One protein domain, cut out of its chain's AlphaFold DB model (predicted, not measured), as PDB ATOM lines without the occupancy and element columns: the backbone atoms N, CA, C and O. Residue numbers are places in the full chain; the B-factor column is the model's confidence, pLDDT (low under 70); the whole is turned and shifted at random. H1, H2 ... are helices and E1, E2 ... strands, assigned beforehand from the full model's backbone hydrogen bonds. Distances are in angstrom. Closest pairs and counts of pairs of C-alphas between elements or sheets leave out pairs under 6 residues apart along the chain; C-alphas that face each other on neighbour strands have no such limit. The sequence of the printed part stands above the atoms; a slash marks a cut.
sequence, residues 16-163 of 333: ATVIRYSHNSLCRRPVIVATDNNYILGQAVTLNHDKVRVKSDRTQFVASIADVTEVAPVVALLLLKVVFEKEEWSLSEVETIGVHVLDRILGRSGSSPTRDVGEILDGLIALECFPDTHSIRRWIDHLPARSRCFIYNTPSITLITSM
ATOM      1  N   ALA A  16     169.562 204.646  91.706       32.22
ATOM      2  CA  ALA A  16     168.419 205.555  91.784       32.22
ATOM      3  C   ALA A  16     167.154 204.872  92.335       32.22
ATOM      4  O   ALA A  16     166.390 205.500  93.060       32.22
ATOM      5  N   THR A  17     166.938 203.587  92.042       35.69
ATOM      6  CA  THR A  17     165.867 202.771  92.632       35.69
ATOM      7  C   THR A  17     166.131 202.538  94.120       35.69
ATOM      8  O   THR A  17     165.248 202.789  94.928       35.69
ATOM      9  N   VAL A  18     167.356 202.170  94.510       38.47
ATOM     10  CA  VAL A  18     167.744 202.013  95.925       38.47
ATOM     11  C   VAL A  18     167.601 203.327  96.693       38.47
ATOM     12  O   VAL A  18     167.072 203.309  97.793       38.47
ATOM     13  N   ILE A  19     167.981 204.463  96.101       37.03
ATOM     14  CA  ILE A  19     167.833 205.802  96.692       37.03
ATOM     15  C   ILE A  19     166.355 206.208  96.772       37.03
ATOM     16  O   ILE A  19     165.911 206.711  97.801       37.03
ATOM     17  N   ARG A  20     165.546 205.936  95.739       32.16
ATOM     18  CA  ARG A  20     164.091 206.161  95.786       32.16
ATOM     19  C   ARG A  20     163.429 205.320  96.873       32.16
ATOM     20  O   ARG A  20     162.590 205.843  97.593       32.16
ATOM     21  N   TYR A  21     163.826 204.062  97.050       40.00
ATOM     22  CA  TYR A  21     163.294 203.210  98.115       40.00
ATOM     23  C   TYR A  21     163.912 203.506  99.487       40.00
ATOM     24  O   TYR A  21     163.222 203.347 100.482       40.00
ATOM     25  N   SER A  22     165.144 204.011  99.593       39.69
ATOM     26  CA  SER A  22     165.740 204.411 100.876       39.69
ATOM     27  C   SER A  22     165.205 205.757 101.377       39.69
ATOM     28  O   SER A  22     165.081 205.950 102.584       39.69
ATOM     29  N   HIS A  23     164.830 206.669 100.473       39.28
ATOM     30  CA  HIS A  23     164.203 207.956 100.801       39.28
ATOM     31  C   HIS A  23     162.665 207.930 100.816       39.28
ATOM     32  O   HIS A  23     162.080 208.855 101.374       39.28
ATOM     33  N   ASN A  24     162.014 206.871 100.318       49.62
ATOM     34  CA  ASN A  24     160.560 206.660 100.453       49.62
ATOM     35  C   ASN A  24     160.192 205.498 101.389       49.62
ATOM     36  O   ASN A  24     159.014 205.216 101.592       49.62
ATOM     37  N   SER A  25     161.175 204.801 101.963       64.50
ATOM     38  CA  SER A  25     160.897 203.754 102.938       64.50
ATOM     39  C   SER A  25     160.478 204.386 104.260       64.50
ATOM     40  O   SER A  25     161.291 205.004 104.952       64.50
ATOM     41  N   LEU A  26     159.221 204.153 104.637       68.50
ATOM     42  CA  LEU A  26     158.705 204.446 105.972       68.50
ATOM     43  C   LEU A  26     159.414 203.629 107.062       68.50
ATOM     44  O   LEU A  26     159.349 204.010 108.223       68.50
ATOM     45  N   CYS A  27     160.117 202.534 106.736       70.38
ATOM     46  CA  CYS A  27     160.803 201.729 107.749       70.38
ATOM     47  C   CYS A  27     161.727 202.583 108.623       70.38
ATOM     48  O   CYS A  27     162.558 203.348 108.135       70.38
ATOM     49  N   ARG A  28     161.608 202.371 109.934       74.06
ATOM     50  CA  ARG A  28     162.306 203.055 111.030       74.06
ATOM     51  C   ARG A  28     161.923 204.522 111.213       74.06
ATOM     52  O   ARG A  28     162.477 205.159 112.112       74.06
ATOM     53  N   ARG A  29     160.973 205.055 110.440       80.31
ATOM     54  CA  ARG A  29     160.521 206.435 110.612       80.31
ATOM     55  C   ARG A  29     159.556 206.573 111.793       80.31
ATOM     56  O   ARG A  29     158.743 205.672 112.022       80.31
ATOM     57  N   PRO A  30     159.650 207.676 112.551       86.25
ATOM     58  CA  PRO A  30     158.570 208.129 113.425       86.25
ATOM     59  C   PRO A  30     157.325 208.459 112.609       86.25
ATOM     60  O   PRO A  30     157.392 209.200 111.631       86.25
ATOM     61  N   VAL A  31     156.186 207.925 113.023       89.94
ATOM     62  CA  VAL A  31     154.927 208.116 112.310       89.94
ATOM     63  C   VAL A  31     153.764 208.322 113.268       89.94
ATOM     64  O   VAL A  31     153.785 207.839 114.401       89.94
ATOM     65  N   ILE A  32     152.742 209.009 112.779       93.44
ATOM     66  CA  ILE A  32     151.373 208.935 113.274       93.44
ATOM     67  C   ILE A  32     150.566 208.078 112.303       93.44
ATOM     68  O   ILE A  32     150.748 208.154 111.088       93.44
ATOM     69  N   VAL A  33     149.697 207.238 112.847       93.69
ATOM     70  CA  VAL A  33     148.825 206.369 112.065       93.69
ATOM     71  C   VAL A  33     147.381 206.675 112.391       93.69
ATOM     72  O   VAL A  33     146.997 206.641 113.561       93.69
ATOM     73  N   ALA A  34     146.585 206.916 111.357       93.31
ATOM     74  CA  ALA A  34     145.141 207.016 111.451       93.31
ATOM     75  C   ALA A  34     144.523 205.612 111.352       93.31
ATOM     76  O   ALA A  34     144.472 205.004 110.292       93.31
ATOM     77  N   THR A  35     144.047 205.082 112.472       90.00
ATOM     78  CA  THR A  35     143.208 203.869 112.501       90.00
ATOM     79  C   THR A  35     141.733 204.251 112.374       90.00
ATOM     80  O   THR A  35     141.422 205.439 112.327       90.00
ATOM     81  N   ASP A  36     140.810 203.289 112.360       89.81
ATOM     82  CA  ASP A  36     139.370 203.580 112.261       89.81
ATOM     83  C   ASP A  36     138.897 204.576 113.332       89.81
ATOM     84  O   ASP A  36     138.222 205.549 112.998       89.81
ATOM     85  N   ASN A  37     139.357 204.404 114.577       91.94
ATOM     86  CA  ASN A  37     138.873 205.180 115.725       91.94
ATOM     87  C   ASN A  37     139.947 206.048 116.392       91.94
ATOM     88  O   ASN A  37     139.620 206.870 117.232       91.94
ATOM     89  N   ASN A  38     141.232 205.877 116.071       93.56
ATOM     90  CA  ASN A  38     142.305 206.534 116.823       93.56
ATOM     91  C   ASN A  38     143.431 207.046 115.932       93.56
ATOM     92  O   ASN A  38     143.728 206.438 114.900       93.56
ATOM     93  N   TYR A  39     144.144 208.062 116.409       94.06
ATOM     94  CA  TYR A  39     145.496 208.377 115.968       94.06
ATOM     95  C   TYR A  39     146.523 207.870 116.974       94.06
ATOM     96  O   TYR A  39     146.442 208.146 118.173       94.06
ATOM     97  N   ILE A  40     147.502 207.121 116.472       92.94
ATOM     98  CA  ILE A  40     148.516 206.464 117.297       92.94
ATOM     99  C   ILE A  40     149.898 206.845 116.785       92.94
ATOM    100  O   ILE A  40     150.206 206.644 115.609       92.94
ATOM    101  N   LEU A  41     150.745 207.364 117.673       92.25
ATOM    102  CA  LEU A  41     152.141 207.645 117.357       92.25
ATOM    103  C   LEU A  41     153.011 206.416 117.608       92.25
ATOM    104  O   LEU A  41     152.807 205.657 118.556       92.25
ATOM    105  N   GLY A  42     154.013 206.222 116.759       89.62
ATOM    106  CA  GLY A  42     154.913 205.088 116.867       89.62
ATOM    107  C   GLY A  42     156.061 205.134 115.877       89.62
ATOM    108  O   GLY A  42     156.373 206.164 115.281       89.62
ATOM    109  N   GLN A  43     156.705 203.986 115.716       87.75
ATOM    110  CA  GLN A  43     157.772 203.781 114.753       87.75
ATOM    111  C   GLN A  43     157.365 202.716 113.744       87.75
ATOM    112  O   GLN A  43     157.013 201.600 114.127       87.75
ATOM    113  N   ALA A  44     157.467 203.019 112.455       85.19
ATOM    114  CA  ALA A  44     157.329 202.009 111.415       85.19
ATOM    115  C   ALA A  44     158.496 201.009 111.501       85.19
ATOM    116  O   ALA A  44     159.662 201.397 111.530       85.19
ATOM    117  N   VAL A  45     158.205 199.712 111.573       81.88
ATOM    118  CA  VAL A  45     159.205 198.648 111.774       81.88
ATOM    119  C   VAL A  45     159.414 197.850 110.499       81.88
ATOM    120  O   VAL A  45     160.558 197.626 110.106       81.88
ATOM    121  N   THR A  46     158.323 197.457 109.844       76.81
ATOM    122  CA  THR A  46     158.359 196.728 108.573       76.81
ATOM    123  C   THR A  46     157.379 197.332 107.579       76.81
ATOM    124  O   THR A  46     156.345 197.884 107.962       76.81
ATOM    125  N   LEU A  47     157.721 197.233 106.298       78.25
ATOM    126  CA  LEU A  47     156.921 197.702 105.175       78.25
ATOM    127  C   LEU A  47     156.711 196.521 104.233       78.25
ATOM    128  O   LEU A  47     157.679 196.005 103.679       78.25
ATOM    129  N   ASN A  48     155.458 196.116 104.055       74.88
ATOM    130  CA  ASN A  48     155.066 195.011 103.192       74.88
ATOM    131  C   ASN A  48     154.066 195.534 102.163       74.88
ATOM    132  O   ASN A  48     152.910 195.761 102.503       74.88
ATOM    133  N   HIS A  49     154.505 195.693 100.913       76.50
ATOM    134  CA  HIS A  49     153.687 196.197  99.802       76.50
ATOM    135  C   HIS A  49     152.946 197.507 100.130       76.50
ATOM    136  O   HIS A  49     153.550 198.572 100.040       76.50
ATOM    137  N   ASP A  50     151.662 197.426 100.488       81.25
ATOM    138  CA  ASP A  50     150.751 198.535 100.793       81.25
ATOM    139  C   ASP A  50     150.512 198.743 102.299       81.25
ATOM    140  O   ASP A  50     149.789 199.657 102.702       81.25
ATOM    141  N   LYS A  51     151.129 197.911 103.141       81.31
ATOM    142  CA  LYS A  51     150.951 197.906 104.589       81.31
ATOM    143  C   LYS A  51     152.245 198.210 105.313       81.31
ATOM    144  O   LYS A  51     153.322 197.725 104.968       81.31
ATOM    145  N   VAL A  52     152.120 198.960 106.394       84.25
ATOM    146  CA  VAL A  52     153.204 199.249 107.321       84.25
ATOM    147  C   VAL A  52     152.857 198.696 108.694       84.25
ATOM    148  O   VAL A  52     151.748 198.865 109.203       84.25
ATOM    149  N   ARG A  53     153.818 198.003 109.300       85.06
ATOM    150  CA  ARG A  53     153.739 197.578 110.693       85.06
ATOM    151  C   ARG A  53     154.339 198.669 111.551       85.06
ATOM    152  O   ARG A  53     155.527 198.971 111.423       85.06
ATOM    153  N   VAL A  54     153.540 199.227 112.443       88.50
ATOM    154  CA  VAL A  54     153.958 200.287 113.355       88.50
ATOM    155  C   VAL A  54     154.005 199.736 114.767       88.50
ATOM    156  O   VAL A  54     153.091 199.050 115.219       88.50
ATOM    157  N   LYS A  55     155.108 200.012 115.456       87.00
ATOM    158  CA  LYS A  55     155.283 199.728 116.873       87.00
ATOM    159  C   LYS A  55     155.011 200.999 117.665       87.00
ATOM    160  O   LYS A  55     155.719 201.989 117.491       87.00
ATOM    161  N   SER A  56     154.035 200.943 118.561       87.62
ATOM    162  CA  SER A  56     153.731 202.004 119.519       87.62
ATOM    163  C   SER A  56     153.872 201.432 120.923       87.62
ATOM    164  O   SER A  56     153.262 200.426 121.256       87.62
ATOM    165  N   ASP A  57     154.760 202.006 121.729       81.00
ATOM    166  CA  ASP A  57     155.148 201.466 123.036       81.00
ATOM    167  C   ASP A  57     155.435 199.938 123.022       81.00
ATOM    168  O   ASP A  57     156.481 199.494 122.518       81.00
ATOM    169  N   ARG A  58     154.508 199.133 123.567       73.44
ATOM    170  CA  ARG A  58     154.556 197.662 123.633       73.44
ATOM    171  C   ARG A  58     153.641 196.982 122.616       73.44
ATOM    172  O   ARG A  58     153.701 195.763 122.482       73.44
ATOM    173  N   THR A  59     152.821 197.739 121.901       80.81
ATOM    174  CA  THR A  59     151.877 197.224 120.914       80.81
ATOM    175  C   THR A  59     152.442 197.350 119.504       80.81
ATOM    176  O   THR A  59     153.310 198.175 119.197       80.81
ATOM    177  N   GLN A  60     151.975 196.468 118.627       85.69
ATOM    178  CA  GLN A  60     152.233 196.546 117.199       85.69
ATOM    179  C   GLN A  60     150.910 196.428 116.472       85.69
ATOM    180  O   GLN A  60     150.074 195.603 116.834       85.69
ATOM    181  N   PHE A  61     150.741 197.222 115.433       83.75
ATOM    182  CA  PHE A  61     149.559 197.173 114.592       83.75
ATOM    183  C   PHE A  61     149.953 197.402 113.138       83.75
ATOM    184  O   PHE A  61     151.046 197.883 112.827       83.75
ATOM    185  N   VAL A  62     149.077 196.966 112.243       86.94
ATOM    186  CA  VAL A  62     149.279 197.034 110.798       86.94
ATOM    187  C   VAL A  62     148.307 198.060 110.246       86.94
ATOM    188  O   VAL A  62     147.121 197.994 110.553       86.94
ATOM    189  N   ALA A  63     148.810 198.983 109.436       87.25
ATOM    190  CA  ALA A  63     148.012 200.021 108.800       87.25
ATOM    191  C   ALA A  63     148.359 200.161 107.319       87.25
ATOM    192  O   ALA A  63     149.431 199.731 106.883       87.25
ATOM    193  N   SER A  64     147.444 200.751 106.554       87.94
ATOM    194  CA  SER A  64     147.713 201.144 105.173       87.94
ATOM    195  C   SER A  64     148.757 202.254 105.150       87.94
ATOM    196  O   SER A  64     148.726 203.151 105.987       87.94
ATOM    197  N   ILE A  65     149.649 202.236 104.160       84.56
ATOM    198  CA  ILE A  65     150.603 203.333 103.929       84.56
ATOM    199  C   ILE A  65     149.877 204.672 103.728       84.56
ATOM    200  O   ILE A  65     150.408 205.709 104.110       84.56
ATOM    201  N   ALA A  66     148.667 204.652 103.157       86.94
ATOM    202  CA  ALA A  66     147.867 205.857 102.931       86.94
ATOM    203  C   ALA A  66     147.414 206.542 104.232       86.94
ATOM    204  O   ALA A  66     147.154 207.741 104.224       86.94
ATOM    205  N   ASP A  67     147.364 205.797 105.338       90.50
ATOM    206  CA  ASP A  67     146.901 206.279 106.642       90.50
ATOM    207  C   ASP A  67     148.062 206.692 107.563       90.50
ATOM    208  O   ASP A  67     147.877 206.891 108.768       90.50
ATOM    209  N   VAL A  68     149.283 206.762 107.024       89.06
ATOM    210  CA  VAL A  68     150.507 206.992 107.791       89.06
ATOM    211  C   VAL A  68     151.149 208.312 107.395       89.06
ATOM    212  O   VAL A  68     151.529 208.514 106.244       89.06
ATOM    213  N   THR A  69     151.363 209.166 108.392       90.75
ATOM    214  CA  THR A  69     152.050 210.449 108.235       90.75
ATOM    215  C   THR A  69     153.334 210.446 109.057       90.75
ATOM    216  O   THR A  69     153.367 209.981 110.197       90.75
ATOM    217  N   GLU A  70     154.426 210.940 108.482       88.00
ATOM    218  CA  GLU A  70     155.703 211.076 109.188       88.00
ATOM    219  C   GLU A  70     155.656 212.237 110.192       88.00
ATOM    220  O   GLU A  70     155.098 213.293 109.908       88.00
ATOM    221  N   VAL A  71     156.265 212.055 111.366       86.81
ATOM    222  CA  VAL A  71     156.312 213.076 112.430       86.81
ATOM    223  C   VAL A  71     157.730 213.251 112.959       86.81
ATOM    224  O   VAL A  71     158.599 212.421 112.727       86.81
ATOM    225  N   ALA A  72     158.011 214.311 113.716       82.62
ATOM    226  CA  ALA A  72     159.335 214.454 114.316       82.62
ATOM    227  C   ALA A  72     159.610 213.330 115.346       82.62
ATOM    228  O   ALA A  72     158.732 213.018 116.158       82.62
ATOM    229  N   PRO A  73     160.832 212.759 115.402       82.00
ATOM    230  CA  PRO A  73     161.160 211.684 116.342       82.00
ATOM    231  C   PRO A  73     160.867 212.035 117.803       82.00
ATOM    232  O   PRO A  73     160.369 211.202 118.553       82.00
ATOM    233  N   VAL A  74     161.151 213.277 118.206       81.62
ATOM    234  CA  VAL A  74     160.909 213.738 119.580       81.62
ATOM    235  C   VAL A  74     159.424 213.777 119.927       81.62
ATOM    236  O   VAL A  74     159.056 213.426 121.041       81.62
ATOM    237  N   VAL A  75     158.575 214.121 118.956       87.44
ATOM    238  CA  VAL A  75     157.118 214.153 119.119       87.44
ATOM    239  C   VAL A  75     156.592 212.732 119.294       87.44
ATOM    240  O   VAL A  75     155.920 212.449 120.283       87.44
ATOM    241  N   ALA A  76     156.978 211.809 118.404       88.00
ATOM    242  CA  ALA A  76     156.583 210.404 118.515       88.00
ATOM    243  C   ALA A  76     157.057 209.762 119.824       88.00
ATOM    244  O   ALA A  76     156.339 208.957 120.406       88.00
ATOM    245  N   LEU A  77     158.253 210.116 120.302       85.00
ATOM    246  CA  LEU A  77     158.775 209.612 121.568       85.00
ATOM    247  C   LEU A  77     157.998 210.162 122.764       85.00
ATOM    248  O   LEU A  77     157.605 209.377 123.622       85.00
ATOM    249  N   LEU A  78     157.778 211.473 122.850       86.25
ATOM    250  CA  LEU A  78     157.085 212.079 123.992       86.25
ATOM    251  C   LEU A  78     155.621 211.640 124.082       86.25
ATOM    252  O   LEU A  78     155.121 211.426 125.181       86.25
ATOM    253  N   LEU A  79     154.972 211.424 122.936       89.25
ATOM    254  CA  LEU A  79     153.559 211.054 122.852       89.25
ATOM    255  C   LEU A  79     153.334 209.552 122.612       89.25
ATOM    256  O   LEU A  79     152.223 209.135 122.312       89.25
ATOM    257  N   LEU A  80     154.365 208.712 122.762       86.88
ATOM    258  CA  LEU A  80     154.313 207.285 122.407       86.88
ATOM    259  C   LEU A  80     153.235 206.484 123.162       86.88
ATOM    260  O   LEU A  80     152.810 205.435 122.694       86.88
ATOM    261  N   LYS A  81     152.843 206.940 124.358       83.75
ATOM    262  CA  LYS A  81     151.811 206.309 125.204       83.75
ATOM    263  C   LYS A  81     150.414 206.893 125.014       83.75
ATOM    264  O   LYS A  81     149.476 206.395 125.631       83.75
ATOM    265  N   VAL A  82     150.304 207.955 124.224       88.25
ATOM    266  CA  VAL A  82     149.073 208.715 124.060       88.25
ATOM    267  C   VAL A  82     148.314 208.150 122.874       88.25
ATOM    268  O   VAL A  82     148.864 208.006 121.781       88.25
ATOM    269  N   VAL A  83     147.046 207.828 123.103       90.62
ATOM    270  CA  VAL A  83     146.099 207.470 122.050       90.62
ATOM    271  C   VAL A  83     145.116 208.623 121.912       90.62
ATOM    272  O   VAL A  83     144.494 209.025 122.895       90.62
ATOM    273  N   PHE A  84     145.005 209.167 120.702       92.94
ATOM    274  CA  PHE A  84     144.076 210.250 120.393       92.94
ATOM    275  C   PHE A  84     142.821 209.664 119.748       92.94
ATOM    276  O   PHE A  84     142.881 209.199 118.610       92.94
ATOM    277  N   GLU A  85     141.703 209.662 120.470       93.94
ATOM    278  CA  GLU A  85     140.409 209.172 119.974       93.94
ATOM    279  C   GLU A  85     139.864 210.138 118.906       93.94
ATOM    280  O   GLU A  85     139.837 211.353 119.115       93.94
ATOM    281  N   LYS A  86     139.452 209.621 117.744       94.06
ATOM    282  CA  LYS A  86     138.970 210.426 116.603       94.06
ATOM    283  C   LYS A  86     137.659 211.149 116.899       94.06
ATOM    284  O   LYS A  86     137.324 212.114 116.218       94.06
ATOM    285  N   GLU A  87     136.914 210.669 117.886       94.81
ATOM    286  CA  GLU A  87     135.706 211.295 118.406       94.81
ATOM    287  C   GLU A  87     136.003 212.635 119.091       94.81
ATOM    288  O   GLU A  87     135.150 213.521 119.091       94.81
ATOM    289  N   GLU A  88     137.204 212.783 119.656       92.06
ATOM    290  CA  GLU A  88     137.625 213.974 120.400       92.06
ATOM    291  C   GLU A  88     138.654 214.819 119.644       92.06
ATOM    292  O   GLU A  88     138.681 216.036 119.810       92.06
ATOM    293  N   TRP A  89     139.489 214.190 118.816       94.44
ATOM    294  CA  TRP A  89     140.630 214.829 118.167       94.44
ATOM    295  C   TRP A  89     140.551 214.712 116.650       94.44
ATOM    296  O   TRP A  89     140.273 213.652 116.092       94.44
ATOM    297  N   SER A  90     140.891 215.790 115.954       94.50
ATOM    298  CA  SER A  90     141.208 215.772 114.528       94.50
ATOM    299  C   SER A  90     142.703 215.540 114.297       94.50
ATOM    300  O   SER A  90     143.541 215.893 115.129       94.50
ATOM    301  N   LEU A  91     143.073 215.006 113.127       92.38
ATOM    302  CA  LEU A  91     144.485 214.836 112.765       92.38
ATOM    303  C   LEU A  91     145.257 216.167 112.835       92.38
ATOM    304  O   LEU A  91     146.369 216.201 113.351       92.38
ATOM    305  N   SER A  92     144.639 217.267 112.391       94.12
ATOM    306  CA  SER A  92     145.239 218.606 112.427       94.12
ATOM    307  C   SER A  92     145.529 219.104 113.844       94.12
ATOM    308  O   SER A  92     146.523 219.797 114.061       94.12
ATOM    309  N   GLU A  93     144.696 218.756 114.826       94.12
ATOM    310  CA  GLU A  93     144.953 219.107 116.228       94.12
ATOM    311  C   GLU A  93     146.129 218.303 116.782       94.12
ATOM    312  O   GLU A  93     147.001 218.866 117.441       94.12
ATOM    313  N   VAL A  94     146.219 217.013 116.444       93.25
ATOM    314  CA  VAL A  94     147.354 216.174 116.854       93.25
ATOM    315  C   VAL A  94     148.663 216.661 116.219       93.25
ATOM    316  O   VAL A  94     149.696 216.731 116.887       93.25
ATOM    317  N   GLU A  95     148.634 217.078 114.953       91.94
ATOM    318  CA  GLU A  95     149.777 217.724 114.296       91.94
ATOM    319  C   GLU A  95     150.153 219.048 114.977       91.94
ATOM    320  O   GLU A  95     151.337 219.317 115.201       91.94
ATOM    321  N   THR A  96     149.157 219.841 115.386       94.00
ATOM    322  CA  THR A  96     149.358 221.103 116.117       94.00
ATOM    323  C   THR A  96     150.023 220.871 117.477       94.00
ATOM    324  O   THR A  96     150.940 221.609 117.841       94.00
ATOM    325  N   ILE A  97     149.659 219.804 118.200       93.69
ATOM    326  CA  ILE A  97     150.378 219.384 119.416       93.69
ATOM    327  C   ILE A  97     151.852 219.121 119.095       93.69
ATOM    328  O   ILE A  97     152.735 219.597 119.810       93.69
ATOM    329  N   GLY A  98     152.135 218.400 118.007       90.44
ATOM    330  CA  GLY A  98     153.503 218.141 117.560       90.44
ATOM    331  C   GLY A  98     154.304 219.422 117.305       90.44
ATOM    332  O   GLY A  98     155.463 219.515 117.716       90.44
ATOM    333  N   VAL A  99     153.681 220.432 116.692       91.50
ATOM    334  CA  VAL A  99     154.288 221.757 116.486       91.50
ATOM    335  C   VAL A  99     154.566 222.450 117.820       91.50
ATOM    336  O   VAL A  99     155.684 222.910 118.032       91.50
ATOM    337  N   HIS A 100     153.613 222.463 118.755       92.38
ATOM    338  CA  HIS A 100     153.813 223.070 120.074       92.38
ATOM    339  C   HIS A 100     154.934 222.405 120.876       92.38
ATOM    340  O   HIS A 100     155.731 223.100 121.510       92.38
ATOM    341  N   VAL A 101     155.041 221.076 120.814       89.88
ATOM    342  CA  VAL A 101     156.151 220.331 121.421       89.88
ATOM    343  C   VAL A 101     157.489 220.807 120.852       89.88
ATOM    344  O   VAL A 101     158.410 221.118 121.608       89.88
ATOM    345  N   LEU A 102     157.603 220.907 119.525       88.69
ATOM    346  CA  LEU A 102     158.825 221.385 118.874       88.69
ATOM    347  C   LEU A 102     159.127 222.848 119.207       88.69
ATOM    348  O   LEU A 102     160.283 223.183 119.455       88.69
ATOM    349  N   ASP A 103     158.113 223.707 119.254       88.38
ATOM    350  CA  ASP A 103     158.278 225.121 119.575       88.38
ATOM    351  C   ASP A 103     158.790 225.328 121.002       88.38
ATOM    352  O   ASP A 103     159.695 226.137 121.210       88.38
ATOM    353  N   ARG A 104     158.297 224.554 121.975       89.75
ATOM    354  CA  ARG A 104     158.785 224.602 123.365       89.75
ATOM    355  C   ARG A 104     160.208 224.066 123.498       89.75
ATOM    356  O   ARG A 104     161.016 224.646 124.217       89.75
ATOM    357  N   ILE A 105     160.557 223.010 122.761       85.44
ATOM    358  CA  ILE A 105     161.925 222.464 122.754       85.44
ATOM    359  C   ILE A 105     162.914 223.456 122.128       85.44
ATOM    360  O   ILE A 105     164.020 223.648 122.633       85.44
ATOM    361  N   LEU A 106     162.530 224.076 121.011       85.00
ATOM    362  CA  LEU A 106     163.406 224.935 120.213       85.00
ATOM    363  C   LEU A 106     163.362 226.409 120.633       85.00
ATOM    364  O   LEU A 106     164.174 227.193 120.145       85.00
ATOM    365  N   GLY A 107     162.434 226.796 121.511       84.62
ATOM    366  CA  GLY A 107     162.244 228.185 121.927       84.62
ATOM    367  C   GLY A 107     161.678 229.071 120.816       84.62
ATOM    368  O   GLY A 107     162.174 230.171 120.572       84.62
ATOM    369  N   ARG A 108     160.691 228.562 120.075       86.12
ATOM    370  CA  ARG A 108     160.000 229.274 118.990       86.12
ATOM    371  C   ARG A 108     158.630 229.766 119.453       86.12
ATOM    372  O   ARG A 108     158.170 229.440 120.545       86.12
ATOM    373  N   SER A 109     157.990 230.598 118.630       83.56
ATOM    374  CA  SER A 109     156.617 231.077 118.862       83.56
ATOM    375  C   SER A 109     156.413 231.749 120.231       83.56
ATOM    376  O   SER A 109     155.381 231.585 120.872       83.56
ATOM    377  N   GLY A 110     157.418 232.497 120.704       82.12
ATOM    378  CA  GLY A 110     157.373 233.207 121.990       82.12
ATOM    379  C   GLY A 110     157.638 232.339 123.227       82.12
ATOM    380  O   GLY A 110     157.611 232.864 124.337       82.12
ATOM    381  N   SER A 111     157.928 231.045 123.057       83.12
ATOM    382  CA  SER A 111     158.320 230.153 124.155       83.12
ATOM    383  C   SER A 111     159.824 230.233 124.420       83.12
ATOM    384  O   SER A 111     160.619 230.357 123.491       83.12
ATOM    385  N   SER A 112     160.231 230.129 125.687       86.62
ATOM    386  CA  SER A 112     161.644 229.902 126.019       86.62
ATOM    387  C   SER A 112     162.006 228.439 125.739       86.62
ATOM    388  O   SER A 112     161.186 227.566 126.023       86.62
ATOM    389  N   PRO A 113     163.199 228.147 125.190       87.50
ATOM    390  CA  PRO A 113     163.606 226.772 124.931       87.50
ATOM    391  C   PRO A 113     163.722 226.014 126.253       87.50
ATOM    392  O   PRO A 113     164.455 226.437 127.149       87.50
ATOM    393  N   THR A 114     163.031 224.885 126.363       83.56
ATOM    394  CA  THR A 114     163.046 224.042 127.561       83.56
ATOM    395  C   THR A 114     163.386 222.592 127.228       83.56
ATOM    396  O   THR A 114     163.232 222.110 126.105       83.56
ATOM    397  N   ARG A 115     163.913 221.894 128.232       81.62
ATOM    398  CA  ARG A 115     164.137 220.443 128.217       81.62
ATOM    399  C   ARG A 115     163.326 219.736 129.297       81.62
ATOM    400  O   ARG A 115     163.454 218.524 129.434       81.62
ATOM    401  N   ASP A 116     162.545 220.477 130.076       83.44
ATOM    402  CA  ASP A 116     161.671 219.890 131.075       83.44
ATOM    403  C   ASP A 116     160.456 219.277 130.373       83.44
ATOM    404  O   ASP A 116     159.707 219.962 129.679       83.44
ATOM    405  N   VAL A 117     160.289 217.960 130.497       84.00
ATOM    406  CA  VAL A 117     159.194 217.240 129.829       84.00
ATOM    407  C   VAL A 117     157.833 217.710 130.335       84.00
ATOM    408  O   VAL A 117     156.883 217.746 129.553       84.00
ATOM    409  N   GLY A 118     157.753 218.100 131.609       85.94
ATOM    410  CA  GLY A 118     156.545 218.654 132.192       85.94
ATOM    411  C   GLY A 118     156.160 219.955 131.501       85.94
ATOM    412  O   GLY A 118     155.075 220.040 130.944       85.94
ATOM    413  N   GLU A 119     157.081 220.916 131.426       87.56
ATOM    414  CA  GLU A 119     156.875 222.185 130.714       87.56
ATOM    415  C   GLU A 119     156.598 221.988 129.215       87.56
ATOM    416  O   GLU A 119     155.803 222.722 128.626       87.56
ATOM    417  N   ILE A 120     157.218 220.994 128.567       88.88
ATOM    418  CA  ILE A 120     156.982 220.697 127.145       88.88
ATOM    419  C   ILE A 120     155.551 220.201 126.907       88.88
ATOM    420  O   ILE A 120     154.957 220.565 125.895       88.88
ATOM    421  N   LEU A 121     154.998 219.384 127.804       89.75
ATOM    422  CA  LEU A 121     153.694 218.736 127.623       89.75
ATOM    423  C   LEU A 121     152.546 219.435 128.365       89.75
ATOM    424  O   LEU A 121     151.382 219.128 128.105       89.75
ATOM    425  N   ASP A 122     152.855 220.397 129.238       89.50
ATOM    426  CA  ASP A 122     151.874 221.100 130.062       89.50
ATOM    427  C   ASP A 122     150.770 221.760 129.225       89.50
ATOM    428  O   ASP A 122     151.034 222.481 128.254       89.50
ATOM    429  N   GLY A 123     149.519 221.467 129.570       89.50
ATOM    430  CA  GLY A 123     148.337 221.936 128.847       89.50
ATOM    431  C   GLY A 123     148.175 221.414 127.411       89.50
ATOM    432  O   GLY A 123     147.224 221.823 126.751       89.50
ATOM    433  N   LEU A 124     149.064 220.542 126.908       91.31
ATOM    434  CA  LEU A 124     148.916 219.893 125.593       91.31
ATOM    435  C   LEU A 124     148.242 218.524 125.702       91.31
ATOM    436  O   LEU A 124     147.459 218.149 124.836       91.31
ATOM    437  N   ILE A 125     148.563 217.778 126.759       90.56
ATOM    438  CA  ILE A 125     147.960 216.485 127.092       90.56
ATOM    439  C   ILE A 125     147.707 216.415 128.600       90.56
ATOM    440  O   ILE A 125     148.263 217.198 129.372       90.56
ATOM    441  N   ALA A 126     146.882 215.464 129.029       87.88
ATOM    442  CA  ALA A 126     146.609 215.261 130.444       87.88
ATOM    443  C   ALA A 126     147.851 214.748 131.201       87.88
ATOM    444  O   ALA A 126     148.677 214.021 130.643       87.88
ATOM    445  N   LEU A 127     147.985 215.119 132.478       84.44
ATOM    446  CA  LEU A 127     149.187 214.862 133.283       84.44
ATOM    447  C   LEU A 127     149.480 213.360 133.434       84.44
ATOM    448  O   LEU A 127     150.632 212.936 133.424       84.44
ATOM    449  N   GLU A 128     148.442 212.533 133.518       84.44
ATOM    450  CA  GLU A 128     148.550 211.074 133.584       84.44
ATOM    451  C   GLU A 128     149.113 210.436 132.304       84.44
ATOM    452  O   GLU A 128     149.579 209.297 132.330       84.44
ATOM    453  N   CYS A 129     149.097 211.170 131.190       84.88
ATOM    454  CA  CYS A 129     149.682 210.741 129.926       84.88
ATOM    455  C   CYS A 129     151.167 211.100 129.808       84.88
ATOM    456  O   CYS A 129     151.807 210.727 128.819       84.88
ATOM    457  N   PHE A 130     151.729 211.816 130.787       83.69
ATOM    458  CA  PHE A 130     153.131 212.201 130.744       83.69
ATOM    459  C   PHE A 130     154.007 210.943 130.783       83.69
ATOM    460  O   PHE A 130     153.708 209.974 131.494       83.69
ATOM    461  N   PRO A 131     155.100 210.909 130.005       78.81
ATOM    462  CA  PRO A 131     155.996 209.771 130.033       78.81
ATOM    463  C   PRO A 131     156.656 209.681 131.411       78.81
ATOM    464  O   PRO A 131     157.170 210.663 131.940       78.81
ATOM    465  N   ASP A 132     156.674 208.473 131.978       71.50
ATOM    466  CA  ASP A 132     157.364 208.217 133.239       71.50
ATOM    467  C   ASP A 132     158.861 208.516 133.082       71.50
ATOM    468  O   ASP A 132     159.554 207.960 132.220       71.50
ATOM    469  N   THR A 133     159.331 209.389 133.961       61.56
ATOM    470  CA  THR A 133     160.701 209.825 134.202       61.56
ATOM    471  C   THR A 133     161.732 208.690 134.166       61.56
ATOM    472  O   THR A 133     162.845 208.873 133.664       61.56
ATOM    473  N   HIS A 134     161.369 207.505 134.664       59.06
ATOM    474  CA  HIS A 134     162.251 206.336 134.735       59.06
ATOM    475  C   HIS A 134     162.056 205.342 133.585       59.06
ATOM    476  O   HIS A 134     162.798 204.361 133.481       59.06
ATOM    477  N   SER A 135     161.092 205.582 132.695       62.69
ATOM    478  CA  SER A 135     160.798 204.651 131.613       62.69
ATOM    479  C   SER A 135     161.896 204.654 130.547       62.69
ATOM    480  O   SER A 135     162.278 205.681 129.980       62.69
ATOM    481  N   ILE A 136     162.411 203.454 130.268       62.62
ATOM    482  CA  ILE A 136     163.354 203.199 129.182       62.62
ATOM    483  C   ILE A 136     162.544 202.831 127.941       62.62
ATOM    484  O   ILE A 136     161.758 201.883 127.947       62.62
ATOM    485  N   ARG A 137     162.756 203.556 126.847       66.25
ATOM    486  CA  ARG A 137     162.142 203.287 125.546       66.25
ATOM    487  C   ARG A 137     163.159 202.803 124.558       66.25
ATOM    488  O   ARG A 137     164.235 203.369 124.431       66.25
ATOM    489  N   ARG A 138     162.796 201.784 123.795       64.19
ATOM    490  CA  ARG A 138     163.647 201.275 122.726       64.19
ATOM    491  C   ARG A 138     163.154 201.817 121.395       64.19
ATOM    492  O   ARG A 138     162.024 201.523 121.015       64.19
ATOM    493  N   TRP A 139     164.008 202.555 120.700       70.38
ATOM    494  CA  TRP A 139     163.729 203.135 119.389       70.38
ATOM    495  C   TRP A 139     164.827 202.726 118.407       70.38
ATOM    496  O   TRP A 139     166.018 202.715 118.734       70.38
ATOM    497  N   ILE A 140     164.434 202.311 117.209       64.25
ATOM    498  CA  ILE A 140     165.364 201.797 116.203       64.25
ATOM    499  C   ILE A 140     166.004 202.992 115.491       64.25
ATOM    500  O   ILE A 140     165.299 203.864 114.997       64.25
ATOM    501  N   ASP A 141     167.332 203.070 115.445       55.50
ATOM    502  CA  ASP A 141     168.004 204.135 114.698       55.50
ATOM    503  C   ASP A 141     167.923 203.878 113.179       55.50
ATOM    504  O   ASP A 141     167.950 202.734 112.716       55.50
ATOM    505  N   HIS A 142     167.810 204.951 112.396       49.62
ATOM    506  CA  HIS A 142     167.745 204.904 110.936       49.62
ATOM    507  C   HIS A 142     169.128 204.621 110.313       49.62
ATOM    508  O   HIS A 142     169.204 204.023 109.242       49.62
ATOM    509  N   LEU A 143     170.221 204.951 111.014       45.97
ATOM    510  CA  LEU A 143     171.605 204.604 110.653       45.97
ATOM    511  C   LEU A 143     172.045 203.285 111.338       45.97
ATOM    512  O   LEU A 143     171.451 202.879 112.335       45.97
ATOM    513  N   PRO A 144     173.006 202.534 110.763       46.03
ATOM    514  CA  PRO A 144     172.920 201.084 110.581       46.03
ATOM    515  C   PRO A 144     172.569 200.315 111.863       46.03
ATOM    516  O   PRO A 144     173.387 200.181 112.771       46.03
ATOM    517  N   ALA A 145     171.329 199.806 111.883       43.25
ATOM    518  CA  ALA A 145     170.797 198.666 112.642       43.25
ATOM    519  C   ALA A 145     171.219 198.520 114.119       43.25
ATOM    520  O   ALA A 145     171.199 197.419 114.666       43.25
ATOM    521  N   ARG A 146     171.546 199.615 114.807       47.22
ATOM    522  CA  ARG A 146     171.690 199.619 116.264       47.22
ATOM    523  C   ARG A 146     170.383 200.110 116.876       47.22
ATOM    524  O   ARG A 146     170.013 201.271 116.740       47.22
ATOM    525  N   SER A 147     169.669 199.209 117.551       48.97
ATOM    526  CA  SER A 147     168.569 199.604 118.439       48.97
ATOM    527  C   SER A 147     169.142 200.495 119.541       48.97
ATOM    528  O   SER A 147     170.075 200.075 120.226       48.97
ATOM    529  N   ARG A 148     168.618 201.712 119.713       53.47
ATOM    530  CA  ARG A 148     169.036 202.617 120.792       53.47
ATOM    531  C   ARG A 148     167.953 202.667 121.867       53.47
ATOM    532  O   ARG A 148     166.758 202.644 121.573       53.47
ATOM    533  N   CYS A 149     168.375 202.700 123.125       49.16
ATOM    534  CA  CYS A 149     167.486 202.928 124.259       49.16
ATOM    535  C   CYS A 149     167.525 204.415 124.634       49.16
ATOM    536  O   CYS A 149     168.599 205.004 124.720       49.16
ATOM    537  N   PHE A 150     166.358 205.002 124.858       51.25
ATOM    538  CA  PHE A 150     166.128 206.382 125.260       51.25
ATOM    539  C   PHE A 150     165.507 206.376 126.654       51.25
ATOM    540  O   PHE A 150     164.603 205.591 126.922       51.25
ATOM    541  N   ILE A 151     165.991 207.238 127.542       47.72
ATOM    542  CA  ILE A 151     165.447 207.413 128.894       47.72
ATOM    543  C   ILE A 151     164.985 208.863 128.991       47.72
ATOM    544  O   ILE A 151     165.800 209.761 128.766       47.72
ATOM    545  N   TYR A 152     163.707 209.098 129.299       47.75
ATOM    546  CA  TYR A 152     163.101 210.434 129.214       47.75
ATOM    547  C   TYR A 152     163.714 211.467 130.170       47.75
ATOM    548  O   TYR A 152     163.681 212.646 129.841       47.75
ATOM    549  N   ASN A 153     164.337 211.048 131.283       40.91
ATOM    550  CA  ASN A 153     164.872 211.971 132.294       40.91
ATOM    551  C   ASN A 153     166.394 211.930 132.520       40.91
ATOM    552  O   ASN A 153     166.906 212.115 133.621       40.91
ATOM    553  N   THR A 154     167.150 211.687 131.459       42.25
ATOM    554  CA  THR A 154     168.587 212.021 131.401       42.25
ATOM    555  C   THR A 154     168.771 213.105 130.339       42.25
ATOM    556  O   THR A 154     167.823 213.364 129.596       42.25
ATOM    557  N   PRO A 155     169.952 213.731 130.159       44.38
ATOM    558  CA  PRO A 155     170.203 214.659 129.044       44.38
ATOM    559  C   PRO A 155     169.995 214.052 127.633       44.38
ATOM    560  O   PRO A 155     170.376 214.664 126.644       44.38
ATOM    561  N   SER A 156     169.357 212.891 127.514       43.31
ATOM    562  CA  SER A 156     168.877 212.190 126.327       43.31
ATOM    563  C   SER A 156     167.966 213.007 125.404       43.31
ATOM    564  O   SER A 156     167.962 212.723 124.209       43.31
ATOM    565  N   ILE A 157     167.279 214.063 125.867       46.78
ATOM    566  CA  ILE A 157     166.634 215.018 124.935       46.78
ATOM    567  C   ILE A 157     167.697 215.674 124.034       46.78
ATOM    568  O   ILE A 157     167.456 215.854 122.846       46.78
ATOM    569  N   THR A 158     168.920 215.889 124.536       43.41
ATOM    570  CA  THR A 158     170.072 216.380 123.748       43.41
ATOM    571  C   THR A 158     170.485 215.405 122.635       43.41
ATOM    572  O   THR A 158     170.971 215.824 121.588       43.41
ATOM    573  N   LEU A 159     170.289 214.094 122.830       40.81
ATOM    574  CA  LEU A 159     170.555 213.071 121.807       40.81
ATOM    575  C   LEU A 159     169.456 213.031 120.738       40.81
ATOM    576  O   LEU A 159     169.747 212.703 119.590       40.81
ATOM    577  N   ILE A 160     168.220 213.390 121.095       44.12
ATOM    578  CA  ILE A 160     167.099 213.471 120.154       44.12
ATOM    579  C   ILE A 160     167.181 214.773 119.342       44.12
ATOM    580  O   ILE A 160     166.989 214.734 118.130       44.12
ATOM    581  N   THR A 161     167.565 215.900 119.954       42.62
ATOM    582  CA  THR A 161     167.859 217.142 119.216       42.62
ATOM    583  C   THR A 161     169.097 216.992 118.329       42.62
ATOM    584  O   THR A 161     169.133 217.538 117.240       42.62
ATOM    585  N   SER A 162     170.078 216.154 118.695       36.75
ATOM    586  CA  SER A 162     171.223 215.827 117.823       36.75
ATOM    587  C   SER A 162     170.857 215.022 116.557       36.75
ATOM    588  O   SER A 162     171.729 214.825 115.706       36.75
ATOM    589  N   MET A 163     169.601 214.577 116.390       43.09
ATOM    590  CA  MET A 163     169.070 214.055 115.116       43.09
ATOM    591  C   MET A 163     168.742 215.182 114.105       43.09
ATOM    592  O   MET A 163     168.243 214.908 113.015       43.09
TER     593      MET A 163
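AT A GLANCE: This is residues 16 to 163 of the 333 residues of an uncharacterized protein of Phytophthora palmivora var. palmivora (UniProt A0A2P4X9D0). A strongly twisted sheet of six strands, E1 to E6, with its long strand E2 bending by 90 degrees, has the short helix H2 packed on E1 and E2 in the middle of the domain. The longest helix, H3, crosses H2 about perpendicularly and only grazes the sheet with its first residues, 91 to 95, while H4 packs on its residues 101 to 105; the hairpin E7 E8 comes near E2 through E7, H5 packs on H2, and H1, residues 16 to 24, sticks out free. The printed part has 148 residues, in the order H1 E1 E2 E3 E4 E5 H2 E6 H3 H4 E7 E8 H5, and its class is mixed, helices and strands. Both sheets are antiparallel, the larger one branched. The whole is compact, with a radius of gyration of the C-alphas of 15.3 A and spans of 43 by 37 by 29 A.

IN THESE COORDINATES: H1, residues 16 to 24, begins at C-alpha 16 at (168.419, 205.555, 91.784). E1 is residues 30 to 34, E2 38 to 48 with 21.9 A from first to last C-alpha, E3 51 to 56 with 15.7 A, E4 59 to 64 with 16.7 A, and E5 68 to 70. H2 is residues 73 to 78 and E6 82 to 85. H3, residues 91 to 106, measures 22.7 A from C-alpha 91 at (144.485, 214.836, 112.765). H4 is residues 117 to 121, E7 136 to 140 and E8 147 to 151. H5, residues 157 to 161, ends at C-alpha 161 at (167.859, 217.142, 119.216).

HOW THE PARTS SIT: E1 E2 E3 E4 form a meander, each strand the antiparallel neighbour of the one before. E2 bends at residue 45; E1 lies on one side of it, E3 and E6 on the other side. N 31 and O 42 of E1 and E2 are 2.9 A apart, within hydrogen-bond range, as are N 43 and O 55 of E2 and E3 at 2.8 A, N 39 and O 84 of E2 and E6 at 2.8 A, N 54 and O 61 of E3 and E4 at 2.9 A, and N 32 and O 69 of E1 and E5 at 2.8 A. H2 is on this sheet at a height of 8.1 A. H2 and H3 touch, about perpendicular at 83 degrees, with the closest C-alphas those of Val 75 and Gly 98, 5.6 A apart. H3 only grazes the sheet, with residues 91 to 95. H3 touches H4, closest at the C-alphas of Arg 104 and Ile 120, 5.7 A. H5 touches H2, closest at the C-alphas of Val 74 and Ile 160, 6.2 A. In the hairpin E7 and E8, N 137 and O 150 are 2.7 A apart. In H1, H2, H3, H4 and H5 every O i to N i+4 pair is within hydrogen-bond range.

THE WHOLE: The C-alphas farthest apart, of Ala 16 and Leu 127, are 46.7 A apart. The printed part has no cut; the link H4 to E7, residues 122 to 135, is long. The mean pLDDT of the printed part is 76.1, with residues 16 to 26, 133 to 138 and 140 to 163 under 70.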